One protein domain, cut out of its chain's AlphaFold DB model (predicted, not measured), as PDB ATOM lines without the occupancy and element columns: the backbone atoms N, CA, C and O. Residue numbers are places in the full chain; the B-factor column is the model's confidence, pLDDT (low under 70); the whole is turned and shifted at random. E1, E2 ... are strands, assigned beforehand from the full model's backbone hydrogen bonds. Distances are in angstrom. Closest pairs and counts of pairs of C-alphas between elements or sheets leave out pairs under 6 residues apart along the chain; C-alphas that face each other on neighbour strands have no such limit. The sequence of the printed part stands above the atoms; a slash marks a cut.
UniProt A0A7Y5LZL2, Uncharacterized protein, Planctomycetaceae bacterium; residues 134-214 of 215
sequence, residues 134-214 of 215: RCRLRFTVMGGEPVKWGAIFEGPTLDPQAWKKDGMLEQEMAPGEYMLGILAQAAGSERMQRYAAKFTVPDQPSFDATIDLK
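Overview. This is residues 134 to 214 of the 215 residues of an uncharacterized protein of Planctomycetaceae bacterium (UniProt A0A7Y5LZL2). Two small, twisted sheets of three strands each lie face to face as a sandwich, with E3, E1 and E6 in one and E2, E4 and E5 in the other. The edges E5 and E6 come close along one side, while the long link from E2 to E3 spans the other. The printed part has 81 residues, with no named helix and six named strands, E1 to E6 in order; the class is all strand. The sheet E3 E1 E6 is mixed and the sheet E2 E4 E5 antiparallel. The whole is compact, with a radius of gyration of the C-alphas of 12.1 A, but elongated, spanning 38 by 23 by 22 A.

Along the chain. Find C-alpha 134 at (132.305, 86.617, 71.952), where E1 begins; it runs 23.1 A to residue 141. Next come E2, residues 151 to 154, and E3, residues 169 to 173. E4, residues 176 to 184, covers 24.4 A, and E5, residues 193 to 201, 25.2 A. E6, residues 206 to 213, ends at C-alpha 213, (118.057, 77.803, 84.125).

Arrangement. Look first at E1, parallel to E6, with N 138 and O 209 at 2.8 A. On its other side E3 is antiparallel, N 137 and O 169 at 2.8 A. In the other sheet, E4 and E5 form a hairpin, N 182 and O 195 at 2.8 A; E2 is antiparallel to E4, N 153 and O 181 at 2.9 A. The closest C-alphas of E5 and E6, Ala 197 and Leu 213, are 5.0 A apart. E1 and E4 are apart.

Size, cuts and confidence. The C-alphas farthest apart, Glu 190 and Gln 204, are 38.9 A apart. The printed part has no cut, and the link E2 to E3 is long. Look for pLDDT under 70 at residues 143, 148 to 150 and 186 to 189.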
ATOM      1  N   ARG A 134     132.290  85.879  70.688       92.81
ATOM      2  CA  ARG A 134     132.305  86.617  71.952       92.81
ATOM      3  C   ARG A 134     130.929  86.539  72.602       92.81
ATOM      4  O   ARG A 134     130.011  87.242  72.181       92.81
ATOM      5  N   CYS A 135     130.796  85.691  73.614       93.44
ATOM      6  CA  CYS A 135     129.540  85.471  74.311       93.44
ATOM      7  C   CYS A 135     129.437  86.370  75.544       93.44
ATOM      8  O   CYS A 135     130.376  86.424  76.340       93.44
ATOM      9  N   ARG A 136     128.289  87.030  75.728       95.06
ATOM     10  CA  ARG A 136     127.912  87.745  76.954       95.06
ATOM     11  C   ARG A 136     126.570  87.204  77.453       95.06
ATOM     12  O   ARG A 136     125.503  87.572  76.966       95.06
ATOM     13  N   LEU A 137     126.621  86.306  78.429       92.38
ATOM     14  CA  LEU A 137     125.474  85.521  78.882       92.38
ATOM     15  C   LEU A 137     124.964  86.015  80.237       92.38
ATOM     16  O   LEU A 137     125.738  86.223  81.169       92.38
ATOM     17  N   ARG A 138     123.651  86.174  80.368       91.12
ATOM     18  CA  ARG A 138     122.953  86.340  81.649       91.12
ATOM     19  C   ARG A 138     122.239  85.045  81.980       91.12
ATOM     20  O   ARG A 138     121.660  84.444  81.087       91.12
ATOM     21  N   PHE A 139     122.192  84.658  83.248       88.06
ATOM     22  CA  PHE A 139     121.427  83.489  83.677       88.06
ATOM     23  C   PHE A 139     120.278  83.903  84.592       88.06
ATOM     24  O   PHE A 139     120.466  84.732  85.481       88.06
ATOM     25  N   THR A 140     119.101  83.326  84.380       87.19
ATOM     26  CA  THR A 140     117.870  83.563  85.153       87.19
ATOM     27  C   THR A 140     117.322  82.232  85.641       87.19
ATOM     28  O   THR A 140     117.405  81.235  84.934       87.19
ATOM     29  N   VAL A 141     116.761  82.182  86.848       82.50
ATOM     30  CA  VAL A 141     116.095  80.961  87.335       82.50
ATOM     31  C   VAL A 141     114.629  81.009  86.926       82.50
ATOM     32  O   VAL A 141     113.904  81.887  87.391       82.50
ATOM     33  N   MET A 142     114.188  80.077  86.069       72.69
ATOM     34  CA  MET A 142     112.781  79.937  85.653       72.69
ATOM     35  C   MET A 142     112.139  81.246  85.135       72.69
ATOM     36  O   MET A 142     110.985  81.538  85.450       72.69
ATOM     37  N   GLY A 143     112.879  82.067  84.377       68.88
ATOM     38  CA  GLY A 143     112.402  83.368  83.879       68.88
ATOM     39  C   GLY A 143     112.264  84.464  84.946       68.88
ATOM     40  O   GLY A 143     111.702  85.523  84.668       68.88
ATOM     41  N   GLY A 144     112.733  84.204  86.169       74.62
ATOM     42  CA  GLY A 144     112.705  85.125  87.300       74.62
ATOM     43  C   GLY A 144     113.948  86.013  87.397       74.62
ATOM     44  O   GLY A 144     114.510  86.461  86.400       74.62
ATOM     45  N   GLU A 145     114.378  86.287  88.630       73.69
ATOM     46  CA  GLU A 145     115.521  87.164  88.899       73.69
ATOM     47  C   GLU A 145     116.850  86.576  88.379       73.69
ATOM     48  O   GLU A 145     117.054  85.353  88.410       73.69
ATOM     49  N   PRO A 146     117.782  87.433  87.921       74.56
ATOM     50  CA  PRO A 146     119.079  86.998  87.433       74.56
ATOM     51  C   PRO A 146     119.952  86.426  88.553       74.56
ATOM     52  O   PRO A 146     119.993  86.929  89.681       74.56
ATOM     53  N   VAL A 147     120.722  85.398  88.209       72.81
ATOM     54  CA  VAL A 147     121.758  84.833  89.068       72.81
ATOM     55  C   VAL A 147     122.904  85.837  89.162       72.81
ATOM     56  O   VAL A 147     123.568  86.132  88.174       72.81
ATOM     57  N   LYS A 148     123.144  86.377  90.362       63.09
ATOM     58  CA  LYS A 148     124.263  87.308  90.605       63.09
ATOM     59  C   LYS A 148     125.623  86.610  90.577       63.09
ATOM     60  O   LYS A 148     126.621  87.238  90.245       63.09
ATOM     61  N   TRP A 149     125.649  85.344  90.989       66.06
ATOM     62  CA  TRP A 149     126.830  84.491  91.037       66.06
ATOM     63  C   TRP A 149     126.403  83.026  91.174       66.06
ATOM     64  O   TRP A 149     125.406  82.735  91.840       66.06
ATOM     65  N   GLY A 150     127.169  82.108  90.589       65.69
ATOM     66  CA  GLY A 150     126.988  80.675  90.780       65.69
ATOM     67  C   GLY A 150     128.281  79.906  90.529       65.69
ATOM     68  O   GLY A 150     129.137  80.348  89.762       65.69
ATOM     69  N   ALA A 151     128.425  78.760  91.191       75.81
ATOM     70  CA  ALA A 151     129.538  77.846  90.956       75.81
ATOM     71  C   ALA A 151     129.130  76.824  89.892       75.81
ATOM     72  O   ALA A 151     128.111  76.152  90.047       75.81
ATOM     73  N   ILE A 152     129.911  76.706  88.821       76.62
ATOM     74  CA  ILE A 152     129.656  75.707  87.779       76.62
ATOM     75  C   ILE A 152     130.062  74.336  88.317       76.62
ATOM     76  O   ILE A 152     131.157  74.188  88.858       76.62
ATOM     77  N   PHE A 153     129.159  73.362  88.222       78.88
ATOM     78  CA  PHE A 153     129.395  71.983  88.668       78.88
ATOM     79  C   PHE A 153     129.331  70.959  87.530       78.88
ATOM     80  O   PHE A 153     129.661  69.799  87.760       78.88
ATOM     81  N   GLU A 154     128.866  71.365  86.347       79.88
ATOM     82  CA  GLU A 154     128.741  70.522  85.155       79.88
ATOM     83  C   GLU A 154     128.947  71.392  83.908       79.88
ATOM     84  O   GLU A 154     128.379  72.488  83.822       79.88
ATOM     85  N   GLY A 155     129.746  70.918  82.949       76.81
ATOM     86  CA  GLY A 155     130.135  71.681  81.759       76.81
ATOM     87  C   GLY A 155     131.543  72.283  81.862       76.81
ATOM     88  O   GLY A 155     132.277  71.990  82.804       76.81
ATOM     89  N   PRO A 156     131.963  73.116  80.888       75.31
ATOM     90  CA  PRO A 156     133.316  73.663  80.872       75.31
ATOM     91  C   PRO A 156     133.588  74.485  82.134       75.31
ATOM     92  O   PRO A 156     132.761  75.300  82.555       75.31
ATOM     93  N   THR A 157     134.770  74.298  82.719       75.69
ATOM     94  CA  THR A 157     135.194  75.133  83.845       75.69
ATOM     95  C   THR A 157     135.473  76.533  83.312       75.69
ATOM     96  O   THR A 157     136.167  76.683  82.314       75.69
ATOM     97  N   LEU A 158     134.943  77.570  83.962       76.12
ATOM     98  CA  LEU A 158     135.108  78.957  83.517       76.12
ATOM     99  C   LEU A 158     136.042  79.732  84.445       76.12
ATOM    100  O   LEU A 158     136.104  79.459  85.647       76.12
ATOM    101  N   ASP A 159     136.738  80.729  83.894       75.62
ATOM    102  CA  ASP A 159     137.522  81.676  84.690       75.62
ATOM    103  C   ASP A 159     136.586  82.394  85.683       75.62
ATOM    104  O   ASP A 159     135.559  82.939  85.268       75.62
ATOM    105  N   PRO A 160     136.898  82.451  86.990       73.88
ATOM    106  CA  PRO A 160     136.143  83.267  87.939       73.88
ATOM    107  C   PRO A 160     135.943  84.728  87.493       73.88
ATOM    108  O   PRO A 160     134.937  85.340  87.848       73.88
ATOM    109  N   GLN A 161     136.870  85.288  86.708       81.44
ATOM    110  CA  GLN A 161     136.794  86.635  86.131       81.44
ATOM    111  C   GLN A 161     135.890  86.733  84.891       81.44
ATOM    112  O   GLN A 161     135.610  87.849  84.428       81.44
ATOM    113  N   ALA A 162     135.421  85.606  84.347       84.44
ATOM    114  CA  ALA A 162     134.389  85.582  83.311       84.44
ATOM    115  C   ALA A 162     133.086  86.192  83.843       84.44
ATOM    116  O   ALA A 162     132.406  86.913  83.115       84.44
ATOM    117  N   TRP A 163     132.789  86.001  85.135       83.94
ATOM    118  CA  TRP A 163     131.701  86.694  85.820       83.94
ATOM    119  C   TRP A 163     132.050  88.163  86.052       83.94
ATOM    120  O   TRP A 163     132.906  88.529  86.862       83.94
ATOM    121  N   LYS A 164     131.353  89.035  85.335       87.38
ATOM    122  CA  LYS A 164     131.468  90.480  85.467       87.38
ATOM    123  C   LYS A 164     130.613  90.985  86.622       87.38
ATOM    124  O   LYS A 164     129.656  90.356  87.069       87.38
ATOM    125  N   LYS A 165     130.964  92.174  87.119       82.75
ATOM    126  CA  LYS A 165     130.308  92.806  88.279       82.75
ATOM    127  C   LYS A 165     128.815  93.079  88.071       82.75
ATOM    128  O   LYS A 165     128.098  93.262  89.046       82.75
ATOM    129  N   ASP A 166     128.366  93.144  86.823       84.12
ATOM    130  CA  ASP A 166     126.969  93.332  86.435       84.12
ATOM    131  C   ASP A 166     126.184  92.009  86.324       84.12
ATOM    132  O   ASP A 166     125.026  92.022  85.905       84.12
ATOM    133  N   GLY A 167     126.793  90.880  86.704       80.00
ATOM    134  CA  GLY A 167     126.176  89.552  86.677       80.00
ATOM    135  C   GLY A 167     126.167  88.895  85.297       80.00
ATOM    136  O   GLY A 167     125.509  87.873  85.122       80.00
ATOM    137  N   MET A 168     126.862  89.472  84.312       89.31
ATOM    138  CA  MET A 168     127.055  88.841  83.007       89.31
ATOM    139  C   MET A 168     128.277  87.930  83.035       89.31
ATOM    140  O   MET A 168     129.284  88.245  83.667       89.31
ATOM    141  N   LEU A 169     128.208  86.836  82.297       88.25
ATOM    142  CA  LEU A 169     129.336  85.975  82.002       88.25
ATOM    143  C   LEU A 169     129.886  86.317  80.620       88.25
ATOM    144  O   LEU A 169     129.137  86.275  79.648       88.25
ATOM    145  N   GLU A 170     131.174  86.638  80.522       91.81
ATOM    146  CA  GLU A 170     131.845  86.892  79.242       91.81
ATOM    147  C   GLU A 170     132.896  85.831  78.937       91.81
ATOM    148  O   GLU A 170     133.800  85.621  79.745       91.81
ATOM    149  N   GLN A 171     132.792  85.205  77.763       90.44
ATOM    150  CA  GLN A 171     133.684  84.128  77.335       90.44
ATOM    151  C   GLN A 171     133.734  84.016  75.806       90.44
ATOM    152  O   GLN A 171     132.719  84.210  75.138       90.44
ATOM    153  N   GLU A 172     134.895  83.667  75.242       91.50
ATOM    154  CA  GLU A 172     134.980  83.256  73.834       91.50
ATOM    155  C   GLU A 172     134.702  81.757  73.691       91.50
ATOM    156  O   GLU A 172     135.294  80.925  74.387       91.50
ATOM    157  N   MET A 173     133.763  81.425  72.806       91.38
ATOM    158  CA  MET A 173     133.208  80.080  72.639       91.38
ATOM    159  C   MET A 173     133.146  79.719  71.151       91.38
ATOM    160  O   MET A 173     132.999  80.597  70.298       91.38
ATOM    161  N   ALA A 174     133.274  78.436  70.824       90.19
ATOM    162  CA  ALA A 174     132.972  77.949  69.484       90.19
ATOM    163  C   ALA A 174     131.446  77.930  69.236       90.19
ATOM    164  O   ALA A 174     130.669  77.804  70.182       90.19
ATOM    165  N   PRO A 175     130.970  78.055  67.986       89.19
ATOM    166  CA  PRO A 175     129.584  77.763  67.651       89.19
ATOM    167  C   PRO A 175     129.243  76.315  68.006       89.19
ATOM    168  O   PRO A 175     130.015  75.397  67.731       89.19
ATOM    169  N   GLY A 176     128.072  76.095  68.599       89.19
ATOM    170  CA  GLY A 176     127.660  74.755  69.005       89.19
ATOM    171  C   GLY A 176     126.714  74.725  70.194       89.19
ATOM    172  O   GLY A 176     126.300  75.755  70.725       89.19
ATOM    173  N   GLU A 177     126.346  73.511  70.593       90.50
ATOM    174  CA  GLU A 177     125.512  73.269  71.766       90.50
ATOM    175  C   GLU A 177     126.366  73.172  73.029       90.50
ATOM    176  O   GLU A 177     127.367  72.457  73.072       90.50
ATOM    177  N   TYR A 178     125.920  73.858  74.077       88.69
ATOM    178  CA  TYR A 178     126.549  73.856  75.388       88.69
ATOM    179  C   TYR A 178     125.549  73.421  76.449       88.69
ATOM    180  O   TYR A 178     124.363  73.748  76.382       88.69
ATOM    181  N   MET A 179     126.058  72.708  77.451       88.31
ATOM    182  CA  MET A 179     125.377  72.443  78.712       88.31
ATOM    183  C   MET A 179     126.168  73.113  79.833       88.31
ATOM    184  O   MET A 179     127.388  72.975  79.888       88.31
ATOM    185  N   LEU A 180     125.472  73.819  80.720       86.94
ATOM    186  CA  LEU A 180     126.044  74.380  81.941       86.94
ATOM    187  C   LEU A 180     125.154  74.034  83.130       86.94
ATOM    188  O   LEU A 180     123.974  74.385  83.134       86.94
ATOM    189  N   GLY A 181     125.735  73.391  84.140       86.31
ATOM    190  CA  GLY A 181     125.147  73.198  85.459       86.31
ATOM    191  C   GLY A 181     125.709  74.212  86.449       86.31
ATOM    192  O   GLY A 181     126.920  74.290  86.650       86.31
ATOM    193  N   ILE A 182     124.836  74.988  87.086       85.06
ATOM    194  CA  ILE A 182     125.181  76.050  88.029       85.06
ATOM    195  C   ILE A 182     124.553  75.753  89.389       85.06
ATOM    196  O   ILE A 182     123.348  75.536  89.513       85.06
ATOM    197  N   LEU A 183     125.374  75.784  90.435       83.94
ATOM    198  CA  LEU A 183     124.918  75.838  91.812       83.94
ATOM    199  C   LEU A 183     124.650  77.306  92.159       83.94
ATOM    200  O   LEU A 183     125.590  78.098  92.274       83.94
ATOM    201  N   ALA A 184     123.378  77.665  92.302       76.75
ATOM    202  CA  ALA A 184     122.942  79.038  92.533       76.75
ATOM    203  C   ALA A 184     121.877  79.120  93.634       76.75
ATOM    204  O   ALA A 184     121.188  78.148  93.949       76.75
ATOM    205  N   GLN A 185     121.738  80.310  94.211       74.56
ATOM    206  CA  GLN A 185     120.669  80.661  95.140       74.56
ATOM    207  C   GLN A 185     119.730  81.635  94.435       74.56
ATOM    208  O   GLN A 185     120.117  82.767  94.135       74.56
ATOM    209  N   ALA A 186     118.500  81.204  94.159       67.06
ATOM    210  CA  ALA A 186     117.477  82.093  93.622       67.06
ATOM    211  C   ALA A 186     117.149  83.214  94.627       67.06
ATOM    212  O   ALA A 186     117.161  83.003  95.845       67.06
ATOM    213  N   ALA A 187     116.836  84.412  94.126       63.12
ATOM    214  CA  ALA A 187     116.435  85.532  94.972       63.12
ATOM    215  C   ALA A 187     115.188  85.162  95.801       63.12
ATOM    216  O   ALA A 187     114.169  84.756  95.250       63.12
ATOM    217  N   GLY A 188     115.275  85.284  97.130       65.56
ATOM    218  CA  GLY A 188     114.198  84.906  98.057       65.56
ATOM    219  C   GLY A 188     114.232  83.450  98.544       65.56
ATOM    220  O   GLY A 188     113.412  83.081  99.380       65.56
ATOM    221  N   SER A 189     115.185  82.636  98.082       68.19
ATOM    222  CA  SER A 189     115.472  81.307  98.637       68.19
ATOM    223  C   SER A 189     116.670  81.379  99.581       68.19
ATOM    224  O   SER A 189     117.639  82.067  99.283       68.19
ATOM    225  N   GLU A 190     116.652  80.643 100.694       74.25
ATOM    226  CA  GLU A 190     117.834  80.420 101.551       74.25
ATOM    227  C   GLU A 190     118.643  79.178 101.136       74.25
ATOM    228  O   GLU A 190     119.672  78.863 101.731       74.25
ATOM    229  N   ARG A 191     118.174  78.440 100.124       77.62
ATOM    230  CA  ARG A 191     118.781  77.182  99.688       77.62
ATOM    231  C   ARG A 191     119.539  77.372  98.385       77.62
ATOM    232  O   ARG A 191     118.979  77.843  97.399       77.62
ATOM    233  N   MET A 192     120.791  76.923  98.388       80.25
ATOM    234  CA  MET A 192     121.548  76.662  97.168       80.25
ATOM    235  C   MET A 192     120.962  75.430  96.482       80.25
ATOM    236  O   MET A 192     120.805  74.381  97.111       80.25
ATOM    237  N   GLN A 193     120.646  75.557  95.200       83.31
ATOM    238  CA  GLN A 193     120.121  74.478  94.374       83.31
ATOM    239  C   GLN A 193     120.951  74.342  93.104       83.31
ATOM    240  O   GLN A 193     121.670  75.259  92.697       83.31
ATOM    241  N   ARG A 194     120.888  73.149  92.516       88.19
ATOM    242  CA  ARG A 194     121.472  72.881  91.209       88.19
ATOM    243  C   ARG A 194     120.461  73.283  90.158       88.19
ATOM    244  O   ARG A 194     119.301  72.905  90.263       88.19
ATOM    245  N   TYR A 195     120.936  74.008  89.165       87.44
ATOM    246  CA  TYR A 195     120.192  74.265  87.954       87.44
ATOM    247  C   TYR A 195     121.057  73.940  86.748       87.44
ATOM    248  O   TYR A 195     122.281  73.997  86.841       87.44
ATOM    249  N   ALA A 196     120.436  73.650  85.615       89.12
ATOM    250  CA  ALA A 196     121.130  73.453  84.357       89.12
ATOM    251  C   ALA A 196     120.441  74.199  83.214       89.12
ATOM    252  O   ALA A 196     119.226  74.422  83.222       89.12
ATOM    253  N   ALA A 197     121.222  74.561  82.203       89.44
ATOM    254  CA  ALA A 197     120.699  75.042  80.939       89.44
ATOM    255  C   ALA A 197     121.478  74.480  79.759       89.44
ATOM    256  O   ALA A 197     122.704  74.369  79.785       89.44
ATOM    257  N   LYS A 198     120.722  74.204  78.696       91.69
ATOM    258  CA  LYS A 198     121.250  73.987  77.357       91.69
ATOM    259  C   LYS A 198     121.021  75.237  76.530       91.69
ATOM    260  O   LYS A 198     119.921  75.791  76.557       91.69
ATOM    261  N   PHE A 199     122.029  75.652  75.783       92.50
ATOM    262  CA  PHE A 199     121.929  76.769  74.853       92.50
ATOM    263  C   PHE A 199     122.839  76.535  73.653       92.50
ATOM    264  O   PHE A 199     123.764  75.723  73.704       92.50
ATOM    265  N   THR A 200     122.557  77.245  72.568       93.25
ATOM    266  CA  THR A 200     123.322  77.151  71.328       93.25
ATOM    267  C   THR A 200     124.021  78.474  71.080       93.25
ATOM    268  O   THR A 200     123.367  79.515  71.023       93.25
ATOM    269  N   VAL A 201     125.340  78.426  70.924       92.75
ATOM    270  CA  VAL A 201     126.137  79.560  70.462       92.75
ATOM    271  C   VAL A 201     126.038  79.601  68.931       92.75
ATOM    272  O   VAL A 201     126.420  78.623  68.282       92.75
ATOM    273  N   PRO A 202     125.488  80.676  68.338       92.00
ATOM    274  CA  PRO A 202     125.356  80.806  66.891       92.00
ATOM    275  C   PRO A 202     126.701  81.113  66.226       92.00
ATOM    276  O   PRO A 202     127.584  81.706  66.839       92.00
ATOM    277  N   ASP A 203     126.820  80.781  64.942       89.25
ATOM    278  CA  ASP A 203     127.985  81.129  64.125       89.25
ATOM    279  C   ASP A 203     127.938  82.603  63.680       89.25
ATOM    280  O   ASP A 203     127.458  82.952  62.602       89.25
ATOM    281  N   GLN A 204     128.353  83.495  64.580       89.81
ATOM    282  CA  GLN A 204     128.452  84.937  64.353       89.81
ATOM    283  C   GLN A 204     129.474  85.565  65.320       89.81
ATOM    284  O   GLN A 204     129.759  84.986  66.361       89.81
ATOM    285  N   PRO A 205     130.006  86.773  65.059       89.81
ATOM    286  CA  PRO A 205     131.114  87.323  65.854       89.81
ATOM    287  C   PRO A 205     130.816  87.587  67.343       89.81
ATOM    288  O   PRO A 205     131.734  87.615  68.162       89.81
ATOM    289  N   SER A 206     129.553  87.826  67.704       93.94
ATOM    290  CA  SER A 206     129.139  88.144  69.076       93.94
ATOM    291  C   SER A 206     127.775  87.551  69.397       93.94
ATOM    292  O   SER A 206     126.888  87.544  68.542       93.94
ATOM    293  N   PHE A 207     127.576  87.125  70.638       95.75
ATOM    294  CA  PHE A 207     126.330  86.526  71.095       95.75
ATOM    295  C   PHE A 207     125.966  87.004  72.504       95.75
ATOM    296  O   PHE A 207     126.587  86.605  73.486       95.75
ATOM    297  N   ASP A 208     124.923  87.827  72.592       96.44
ATOM    298  CA  ASP A 208     124.385  88.321  73.858       96.44
ATOM    299  C   ASP A 208     123.043  87.636  74.128       96.44
ATOM    300  O   ASP A 208     122.130  87.709  73.300       96.44
ATOM    301  N   ALA A 209     122.907  86.968  75.275       94.06
ATOM    302  CA  ALA A 209     121.702  86.201  75.581       94.06
ATOM    303  C   ALA A 209     121.382  86.142  77.076       94.06
ATOM    304  O   ALA A 209     122.270  86.195  77.924       94.06
ATOM    305  N   THR A 210     120.095  85.967  77.380       92.38
ATOM    306  CA  THR A 210     119.621  85.532  78.697       92.38
ATOM    307  C   THR A 210     119.230  84.063  78.604       92.38
ATOM    308  O   THR A 210     118.446  83.687  77.734       92.38
ATOM    309  N   ILE A 211     119.794  83.243  79.481       91.50
ATOM    310  CA  ILE A 211     119.648  81.796  79.513       91.50
ATOM    311  C   ILE A 211     118.826  81.411  80.742       91.50
ATOM    312  O   ILE A 211     119.252  81.619  81.882       91.50
ATOM    313  N   ASP A 212     117.658  80.820  80.502       89.00
ATOM    314  CA  ASP A 212     116.793  80.316  81.564       89.00
ATOM    315  C   ASP A 212     117.288  78.964  82.081       89.00
ATOM    316  O   ASP A 212     117.298  77.951  81.377       89.00
ATOM    317  N   LEU A 213     117.667  78.966  83.353       87.12
ATOM    318  CA  LEU A 213     118.057  77.803  84.125       87.12
ATOM    319  C   LEU A 213     116.821  77.027  84.594       87.12
ATOM    320  O   LEU A 213     115.823  77.618  85.023       87.12
ATOM    321  N   LYS A 214     116.921  75.696  84.545       84.62
ATOM    322  CA  LYS A 214     115.903  74.747  85.014       84.62
ATOM    323  C   LYS A 214     116.470  73.897  86.148       84.62
ATOM    324  O   LYS A 214     117.666  73.621  86.140       84.62
TER     325      LYS A 214